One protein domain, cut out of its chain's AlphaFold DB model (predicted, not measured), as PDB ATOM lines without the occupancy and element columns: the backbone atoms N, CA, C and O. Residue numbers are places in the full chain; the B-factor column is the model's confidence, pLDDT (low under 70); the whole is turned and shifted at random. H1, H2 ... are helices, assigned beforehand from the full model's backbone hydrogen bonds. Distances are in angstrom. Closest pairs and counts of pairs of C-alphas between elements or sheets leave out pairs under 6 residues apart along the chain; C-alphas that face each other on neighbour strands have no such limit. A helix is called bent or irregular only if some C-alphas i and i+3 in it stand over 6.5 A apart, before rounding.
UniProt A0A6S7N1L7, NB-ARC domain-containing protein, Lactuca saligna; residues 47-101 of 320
ATOM      1  N   SER A  47     151.471 105.249  92.701       84.25
ATOM      2  CA  SER A  47     152.468 106.290  93.000       84.25
ATOM      3  C   SER A  47     152.647 106.492  94.505       84.25
ATOM      4  O   SER A  47     153.778 106.501  94.983       84.25
ATOM      5  N   ARG A  48     151.541 106.553  95.258       85.31
ATOM      6  CA  ARG A  48     151.555 106.687  96.724       85.31
ATOM      7  C   ARG A  48     152.235 105.504  97.409       85.31
ATOM      8  O   ARG A  48     152.983 105.699  98.359       85.31
ATOM      9  N   VAL A  49     151.996 104.276  96.939       86.81
ATOM     10  CA  VAL A  49     152.682 103.091  97.484       86.81
ATOM     11  C   VAL A  49     154.188 103.192  97.233       86.81
ATOM     12  O   VAL A  49     154.970 102.995  98.160       86.81
ATOM     13  N   LYS A  50     154.602 103.558  96.011       84.88
ATOM     14  CA  LYS A  50     156.021 103.702  95.656       84.88
ATOM     15  C   LYS A  50     156.734 104.743  96.526       84.88
ATOM     16  O   LYS A  50     157.829 104.470  96.998       84.88
ATOM     17  N   GLU A  51     156.103 105.886  96.784       86.88
ATOM     18  CA  GLU A  51     156.627 106.945  97.661       86.88
ATOM     19  C   GLU A  51     156.888 106.444  99.093       86.88
ATOM     20  O   GLU A  51     157.978 106.634  99.642       86.88
ATOM     21  N   VAL A  52     155.911 105.743  99.682       87.25
ATOM     22  CA  VAL A  52     156.061 105.163 101.024       87.25
ATOM     23  C   VAL A  52     157.156 104.097 101.034       87.25
ATOM     24  O   VAL A  52     157.984 104.090 101.941       87.25
ATOM     25  N   VAL A  53     157.204 103.225 100.022       85.06
ATOM     26  CA  VAL A  53     158.214 102.158  99.938       85.06
ATOM     27  C   VAL A  53     159.626 102.724  99.784       85.06
ATOM     28  O   VAL A  53     160.539 102.256 100.459       85.06
ATOM     29  N   SER A  54     159.816 103.768  98.977       84.75
ATOM     30  CA  SER A  54     161.107 104.461  98.862       84.75
ATOM     31  C   SER A  54     161.558 105.112 100.176       84.75
ATOM     32  O   SER A  54     162.757 105.247 100.403       84.75
ATOM     33  N   SER A  55     160.620 105.464 101.058       84.00
ATOM     34  CA  SER A  55     160.908 106.051 102.373       84.00
ATOM     35  C   SER A  55     161.266 105.016 103.451       84.00
ATOM     36  O   SER A  55     161.742 105.399 104.517       84.00
ATOM     37  N   LEU A  56     161.041 103.715 103.211       78.50
ATOM     38  CA  LEU A  56     161.301 102.660 104.204       78.50
ATOM     39  C   LEU A  56     162.799 102.376 104.418       78.50
ATOM     40  O   LEU A  56     163.154 101.789 105.437       78.50
ATOM     41  N   GLY A  57     163.678 102.826 103.515       66.56
ATOM     42  CA  GLY A  57     165.116 102.553 103.581       66.56
ATOM     43  C   GLY A  57     165.463 101.060 103.456       66.56
ATOM     44  O   GLY A  57     164.594 100.196 103.386       66.56
ATOM     45  N   THR A  58     166.757 100.743 103.403       61.47
ATOM     46  CA  THR A  58     167.283  99.362 103.288       61.47
ATOM     47  C   THR A  58     167.875  98.831 104.601       61.47
ATOM     48  O   THR A  58     168.544  97.799 104.613       61.47
ATOM     49  N   GLY A  59     167.671  99.544 105.712       60.97
ATOM     50  CA  GLY A  59     168.226  99.197 107.021       60.97
ATOM     51  C   GLY A  59     167.460  98.081 107.739       60.97
ATOM     52  O   GLY A  59     166.288  97.834 107.475       60.97
ATOM     53  N   PHE A  60     168.120  97.431 108.703       58.03
ATOM     54  CA  PHE A  60     167.520  96.393 109.559       58.03
ATOM     55  C   PHE A  60     166.814  96.952 110.809       58.03
ATOM     56  O   PHE A  60     166.423  96.182 111.691       58.03
ATOM     57  N   ASP A  61     166.664  98.275 110.903       65.62
ATOM     58  CA  ASP A  61     166.063  98.944 112.053       65.62
ATOM     59  C   ASP A  61     164.533  98.970 111.976       65.62
ATOM     60  O   ASP A  61     163.921  99.042 110.909       65.62
ATOM     61  N   VAL A  62     163.890  98.920 113.145       68.75
ATOM     62  CA  VAL A  62     162.429  98.989 113.242       68.75
ATOM     63  C   VAL A  62     161.977 100.432 113.014       68.75
ATOM     64  O   VAL A  62     162.055 101.262 113.918       68.75
ATOM     65  N   LEU A  63     161.460 100.717 111.818       73.69
ATOM     66  CA  LEU A  63     160.879 102.013 111.468       73.69
ATOM     67  C   LEU A  63     159.363 102.032 111.720       73.69
ATOM     68  O   LEU A  63     158.644 101.090 111.379       73.69
ATOM     69  N   MET A  64     158.860 103.131 112.282       80.56
ATOM     70  CA  MET A  64     157.425 103.380 112.429       80.56
ATOM     71  C   MET A  64     157.000 104.531 111.511       80.56
ATOM     72  O   MET A  64     157.394 105.673 111.728       80.56
ATOM     73  N   ILE A  65     156.177 104.234 110.498       82.25
ATOM     74  CA  ILE A  65     155.633 105.232 109.562       82.25
ATOM     75  C   ILE A  65     154.171 105.538 109.906       82.25
ATOM     76  O   ILE A  65     153.340 104.635 110.006       82.25
ATOM     77  N   GLY A  66     153.843 106.825 110.053       86.81
ATOM     78  CA  GLY A  66     152.474 107.304 110.249       86.81
ATOM     79  C   GLY A  66     151.841 107.810 108.951       86.81
ATOM     80  O   GLY A  66     152.309 108.788 108.379       86.81
ATOM     81  N   ILE A  67     150.738 107.196 108.509       87.81
ATOM     82  CA  ILE A  67     149.949 107.663 107.354       87.81
ATOM     83  C   ILE A  67     148.799 108.552 107.861       87.81
ATOM     84  O   ILE A  67     147.839 108.055 108.454       87.81
ATOM     85  N   LYS A  68     148.868 109.870 107.615       88.38
ATOM     86  CA  LYS A  68     147.868 110.871 108.051       88.38
ATOM     87  C   LYS A  68     147.138 111.507 106.857       88.38
ATOM     88  O   LYS A  68     147.653 111.534 105.749       88.38
ATOM     89  N   GLY A  69     145.912 111.995 107.075       85.94
ATOM     90  CA  GLY A  69     145.092 112.677 106.062       85.94
ATOM     91  C   GLY A  69     143.594 112.650 106.391       85.94
ATOM     92  O   GLY A  69     143.182 111.961 107.329       85.94
ATOM     93  N   MET A  70     142.776 113.355 105.604       86.69
ATOM     94  CA  MET A  70     141.313 113.432 105.768       86.69
ATOM     95  C   MET A  70     140.618 112.055 105.740       86.69
ATOM     96  O   MET A  70     141.144 111.073 105.197       86.69
ATOM     97  N   GLY A  71     139.437 111.960 106.363       87.50
ATOM     98  CA  GLY A  71     138.564 110.780 106.277       87.50
ATOM     99  C   GLY A  71     138.258 110.419 104.818       87.50
ATOM    100  O   GLY A  71     138.191 111.298 103.971       87.50
ATOM    101  N   GLY A  72     138.163 109.126 104.497       82.44
ATOM    102  CA  GLY A  72     137.907 108.661 103.123       82.44
ATOM    103  C   GLY A  72     139.111 108.657 102.164       82.44
ATOM    104  O   GLY A  72     139.049 107.998 101.137       82.44
ATOM    105  N   GLY A  73     140.255 109.268 102.506       81.88
ATOM    106  CA  GLY A  73     141.433 109.374 101.617       81.88
ATOM    107  C   GLY A  73     142.248 108.087 101.356       81.88
ATOM    108  O   GLY A  73     143.415 108.161 100.958       81.88
ATOM    109  N   GLY A  74     141.692 106.908 101.648       84.88
ATOM    110  CA  GLY A  74     142.321 105.613 101.352       84.88
ATOM    111  C   GLY A  74     143.544 105.242 102.202       84.88
ATOM    112  O   GLY A  74     144.345 104.423 101.772       84.88
ATOM    113  N   LYS A  75     143.724 105.816 103.402       88.44
ATOM    114  CA  LYS A  75     144.916 105.587 104.256       88.44
ATOM    115  C   LYS A  75     145.131 104.118 104.626       88.44
ATOM    116  O   LYS A  75     146.233 103.606 104.472       88.44
ATOM    117  N   THR A  76     144.082 103.438 105.085       84.94
ATOM    118  CA  THR A  76     144.140 102.009 105.429       84.94
ATOM    119  C   THR A  76     144.405 101.154 104.192       84.94
ATOM    120  O   THR A  76     145.150 100.185 104.265       84.94
ATOM    121  N   THR A  77     143.847 101.545 103.042       85.31
ATOM    122  CA  THR A  77     144.091 100.888 101.752       85.31
ATOM    123  C   THR A  77     145.545 101.039 101.317       85.31
ATOM    124  O   THR A  77     146.160 100.052 100.936       85.31
ATOM    125  N   LEU A  78     146.117 102.241 101.444       85.31
ATOM    126  CA  LEU A  78     147.533 102.501 101.190       85.31
ATOM    127  C   LEU A  78     148.421 101.682 102.132       85.31
ATOM    128  O   LEU A  78     149.346 101.028 101.669       85.31
ATOM    129  N   ALA A  79     148.115 101.665 103.432       86.38
ATOM    130  CA  ALA A  79     148.859 100.874 104.412       86.38
ATOM    131  C   ALA A  79     148.843  99.377 104.066       86.38
ATOM    132  O   ALA A  79     149.875  98.718 104.146       86.38
ATOM    133  N   ARG A  80     147.682  98.856 103.642       82.38
ATOM    134  CA  ARG A  80     147.540  97.468 103.196       82.38
ATOM    135  C   ARG A  80     148.348  97.202 101.929       82.38
ATOM    136  O   ARG A  80     149.127  96.269 101.923       82.38
ATOM    137  N   ALA A  81     148.241  98.054 100.911       83.00
ATOM    138  CA  ALA A  81     148.985  97.894  99.662       83.00
ATOM    139  C   ALA A  81     150.512  97.968  99.863       83.00
ATOM    140  O   ALA A  81     151.248  97.191  99.262       83.00
ATOM    141  N   VAL A  82     150.988  98.864 100.735       84.25
ATOM    142  CA  VAL A  82     152.405  98.926 101.130       84.25
ATOM    143  C   VAL A  82     152.812  97.636 101.828       84.25
ATOM    144  O   VAL A  82     153.815  97.046 101.443       84.25
ATOM    145  N   PHE A  83     152.035  97.186 102.821       82.50
ATOM    146  CA  PHE A  83     152.288  95.923 103.511       82.50
ATOM    147  C   PHE A  83     152.361  94.758 102.524       82.50
ATOM    148  O   PHE A  83     153.336  94.018 102.556       82.50
ATOM    149  N   ASP A  84     151.391  94.637 101.621       76.75
ATOM    150  CA  ASP A  84     151.344  93.581 100.613       76.75
ATOM    151  C   ASP A  84     152.626  93.593  99.757       76.75
ATOM    152  O   ASP A  84     153.237  92.544  99.562       76.75
ATOM    153  N   GLN A  85     153.108  94.777  99.348       78.94
ATOM    154  CA  GLN A  85     154.324  94.925  98.540       78.94
ATOM    155  C   GLN A  85     155.625  94.554  99.277       78.94
ATOM    156  O   GLN A  85     156.547  94.037  98.648       78.94
ATOM    157  N   ILE A  86     155.737  94.832 100.580       78.31
ATOM    158  CA  ILE A  86     156.981  94.608 101.345       78.31
ATOM    159  C   ILE A  86     156.948  93.344 102.212       78.31
ATOM    160  O   ILE A  86     157.968  92.957 102.781       78.31
ATOM    161  N   SER A  87     155.785  92.704 102.347       75.06
ATOM    162  CA  SER A  87     155.545  91.573 103.253       75.06
ATOM    163  C   SER A  87     156.556  90.436 103.072       75.06
ATOM    164  O   SER A  87     157.060  89.897 104.060       75.06
ATOM    165  N   SER A  88     156.914  90.132 101.823       70.44
ATOM    166  CA  SER A  88     157.879  89.093 101.451       70.44
ATOM    167  C   SER A  88     159.296  89.360 101.977       70.44
ATOM    168  O   SER A  88     160.004  88.419 102.345       70.44
ATOM    169  N   GLN A  89     159.697  90.629 102.097       76.81
ATOM    170  CA  GLN A  89     161.021  91.016 102.600       76.81
ATOM    171  C   GLN A  89     161.173  90.680 104.090       76.81
ATOM    172  O   GLN A  89     162.234  90.238 104.531       76.81
ATOM    173  N   PHE A  90     160.099  90.805 104.878       74.62
ATOM    174  CA  PHE A  90     160.115  90.398 106.288       74.62
ATOM    175  C   PHE A  90     160.309  88.891 106.453       74.62
ATOM    176  O   PHE A  90     160.941  88.441 107.411       74.62
ATOM    177  N   GLU A  91     159.762  88.099 105.535       74.06
ATOM    178  CA  GLU A  91     159.932  86.649 105.557       74.06
ATOM    179  C   GLU A  91     161.362  86.261 105.218       74.06
ATOM    180  O   GLU A  91     161.945  85.420 105.902       74.06
ATOM    181  N   GLU A  92     161.951  86.913 104.218       75.38
ATOM    182  CA  GLU A  92     163.353  86.730 103.865       75.38
ATOM    183  C   GLU A  92     164.283  87.111 105.020       75.38
ATOM    184  O   GLU A  92     165.120  86.305 105.427       75.38
ATOM    185  N   MET A  93     164.073  88.275 105.640       79.44
ATOM    186  CA  MET A  93     164.812  88.683 106.835       79.44
ATOM    187  C   MET A  93     164.651  87.662 107.970       79.44
ATOM    188  O   MET A  93     165.628  87.284 108.616       79.44
ATOM    189  N   GLY A  94     163.434  87.160 108.193       79.31
ATOM    190  CA  GLY A  94     163.157  86.116 109.177       79.31
ATOM    191  C   GLY A  94     163.918  84.814 108.903       79.31
ATOM    192  O   GLY A  94     164.464  84.223 109.839       79.31
ATOM    193  N   ARG A  95     163.995  84.385 107.635       83.00
ATOM    194  CA  ARG A  95     164.790  83.226 107.197       83.00
ATOM    195  C   ARG A  95     166.285  83.463 107.417       83.00
ATOM    196  O   ARG A  95     166.950  82.612 108.008       83.00
ATOM    197  N   ASN A  96     166.783  84.641 107.045       81.12
ATOM    198  CA  ASN A  96     168.180  85.031 107.229       81.12
ATOM    199  C   ASN A  96     168.571  85.023 108.710       81.12
ATOM    200  O   ASN A  96     169.593  84.444 109.063       81.12
ATOM    201  N   ILE A  97     167.733  85.561 109.601       83.56
ATOM    202  CA  ILE A  97     167.969  85.537 111.056       83.56
ATOM    203  C   ILE A  97     168.099  84.103 111.581       83.56
ATOM    204  O   ILE A  97     168.977  83.829 112.397       83.56
ATOM    205  N   VAL A  98     167.243  83.183 111.126       86.31
ATOM    206  CA  VAL A  98     167.285  81.781 111.572       86.31
ATOM    207  C   VAL A  98     168.564  81.083 111.103       86.31
ATOM    208  O   VAL A  98     169.156  80.334 111.882       86.31
ATOM    209  N   ARG A  99     169.004  81.339 109.865       90.00
ATOM    210  CA  ARG A  99     170.195  80.699 109.287       90.00
ATOM    211  C   ARG A  99     171.513  81.361 109.697       90.00
ATOM    212  O   ARG A  99     172.530  80.677 109.721       90.00
ATOM    213  N   ARG A 100     171.506  82.642 110.092       89.69
ATOM    214  CA  ARG A 100     172.708  83.473 110.322       89.69
ATOM    215  C   ARG A 100     173.771  82.817 111.200       89.69
ATOM    216  O   ARG A 100     174.951  82.913 110.894       89.69
ATOM    217  N   SER A 101     173.373  82.174 112.298       87.81
ATOM    218  CA  SER A 101     174.331  81.558 113.229       87.81
ATOM    219  C   SER A 101     174.910  80.234 112.729       87.81
ATOM    220  O   SER A 101     175.954  79.810 113.213       87.81
TER     221      SER A 101
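What this domain is: This is residues 47 to 101 of the 320 residues of the protein "NB-ARC domain-containing protein" of Lactuca saligna (UniProt A0A6S7N1L7). A long helix, H2, bent between its two arms, runs along most of a loose rod, and a short helix, H1, packs on its first arm, H2a, at a steep angle. Between the two helices a long loop, residues 56 to 74, goes out and folds back to the start of H2; its residues 69 to 74 stick out at one end of the rod, and the far part of H2, residues 94 to 99, sticks out at the other. The printed part has 55 residues with two named helices, H1 then H2, and no named strand: the class is all helix. It is loose, with a radius of gyration of the C-alphas of 13.5 A and spans of 47 by 17 by 17 A.

How they stand to each other: Look first at residues 47 to 55, which are H1. After a long link of 19 residues, find H2 at residues 75 to 99. By its hydrogen bonds it was assigned as one helix, but it is bent: C-alphas 85 and 88 are 7.4 A apart. Its arms are H2a, residues 75 to 85, and H2b, residues 88 to 99, and their lines stand at a steep tilt of 49 degrees. H1 and H2a touch, and their closest C-alphas, those of Val 49 and Val 82, are 5.5 A apart. They run the same way at a steep tilt of 66 degrees. H1 and H2b are apart. In H1, H2a and H2b every O i to N i+4 pair is within hydrogen-bond range.

Where its parts are: Find C-alpha 47 at (152.468, 106.290, 93.000); from there H1 runs 12.6 A to C-alpha 55. H2a begins at C-alpha 75, at (144.916, 105.587, 104.256), and is 15.3 A long. H2b is 16.8 A long and ends at C-alpha 99, at (170.195, 80.699, 109.287).

The domain as a whole: The two C-alphas farthest apart, those of Gly 71 and Ser 101, are 46.7 A apart. The printed part has no cut. Its mean pLDDT is 80.7, and residues 57 to 62, in the long link, are under 70.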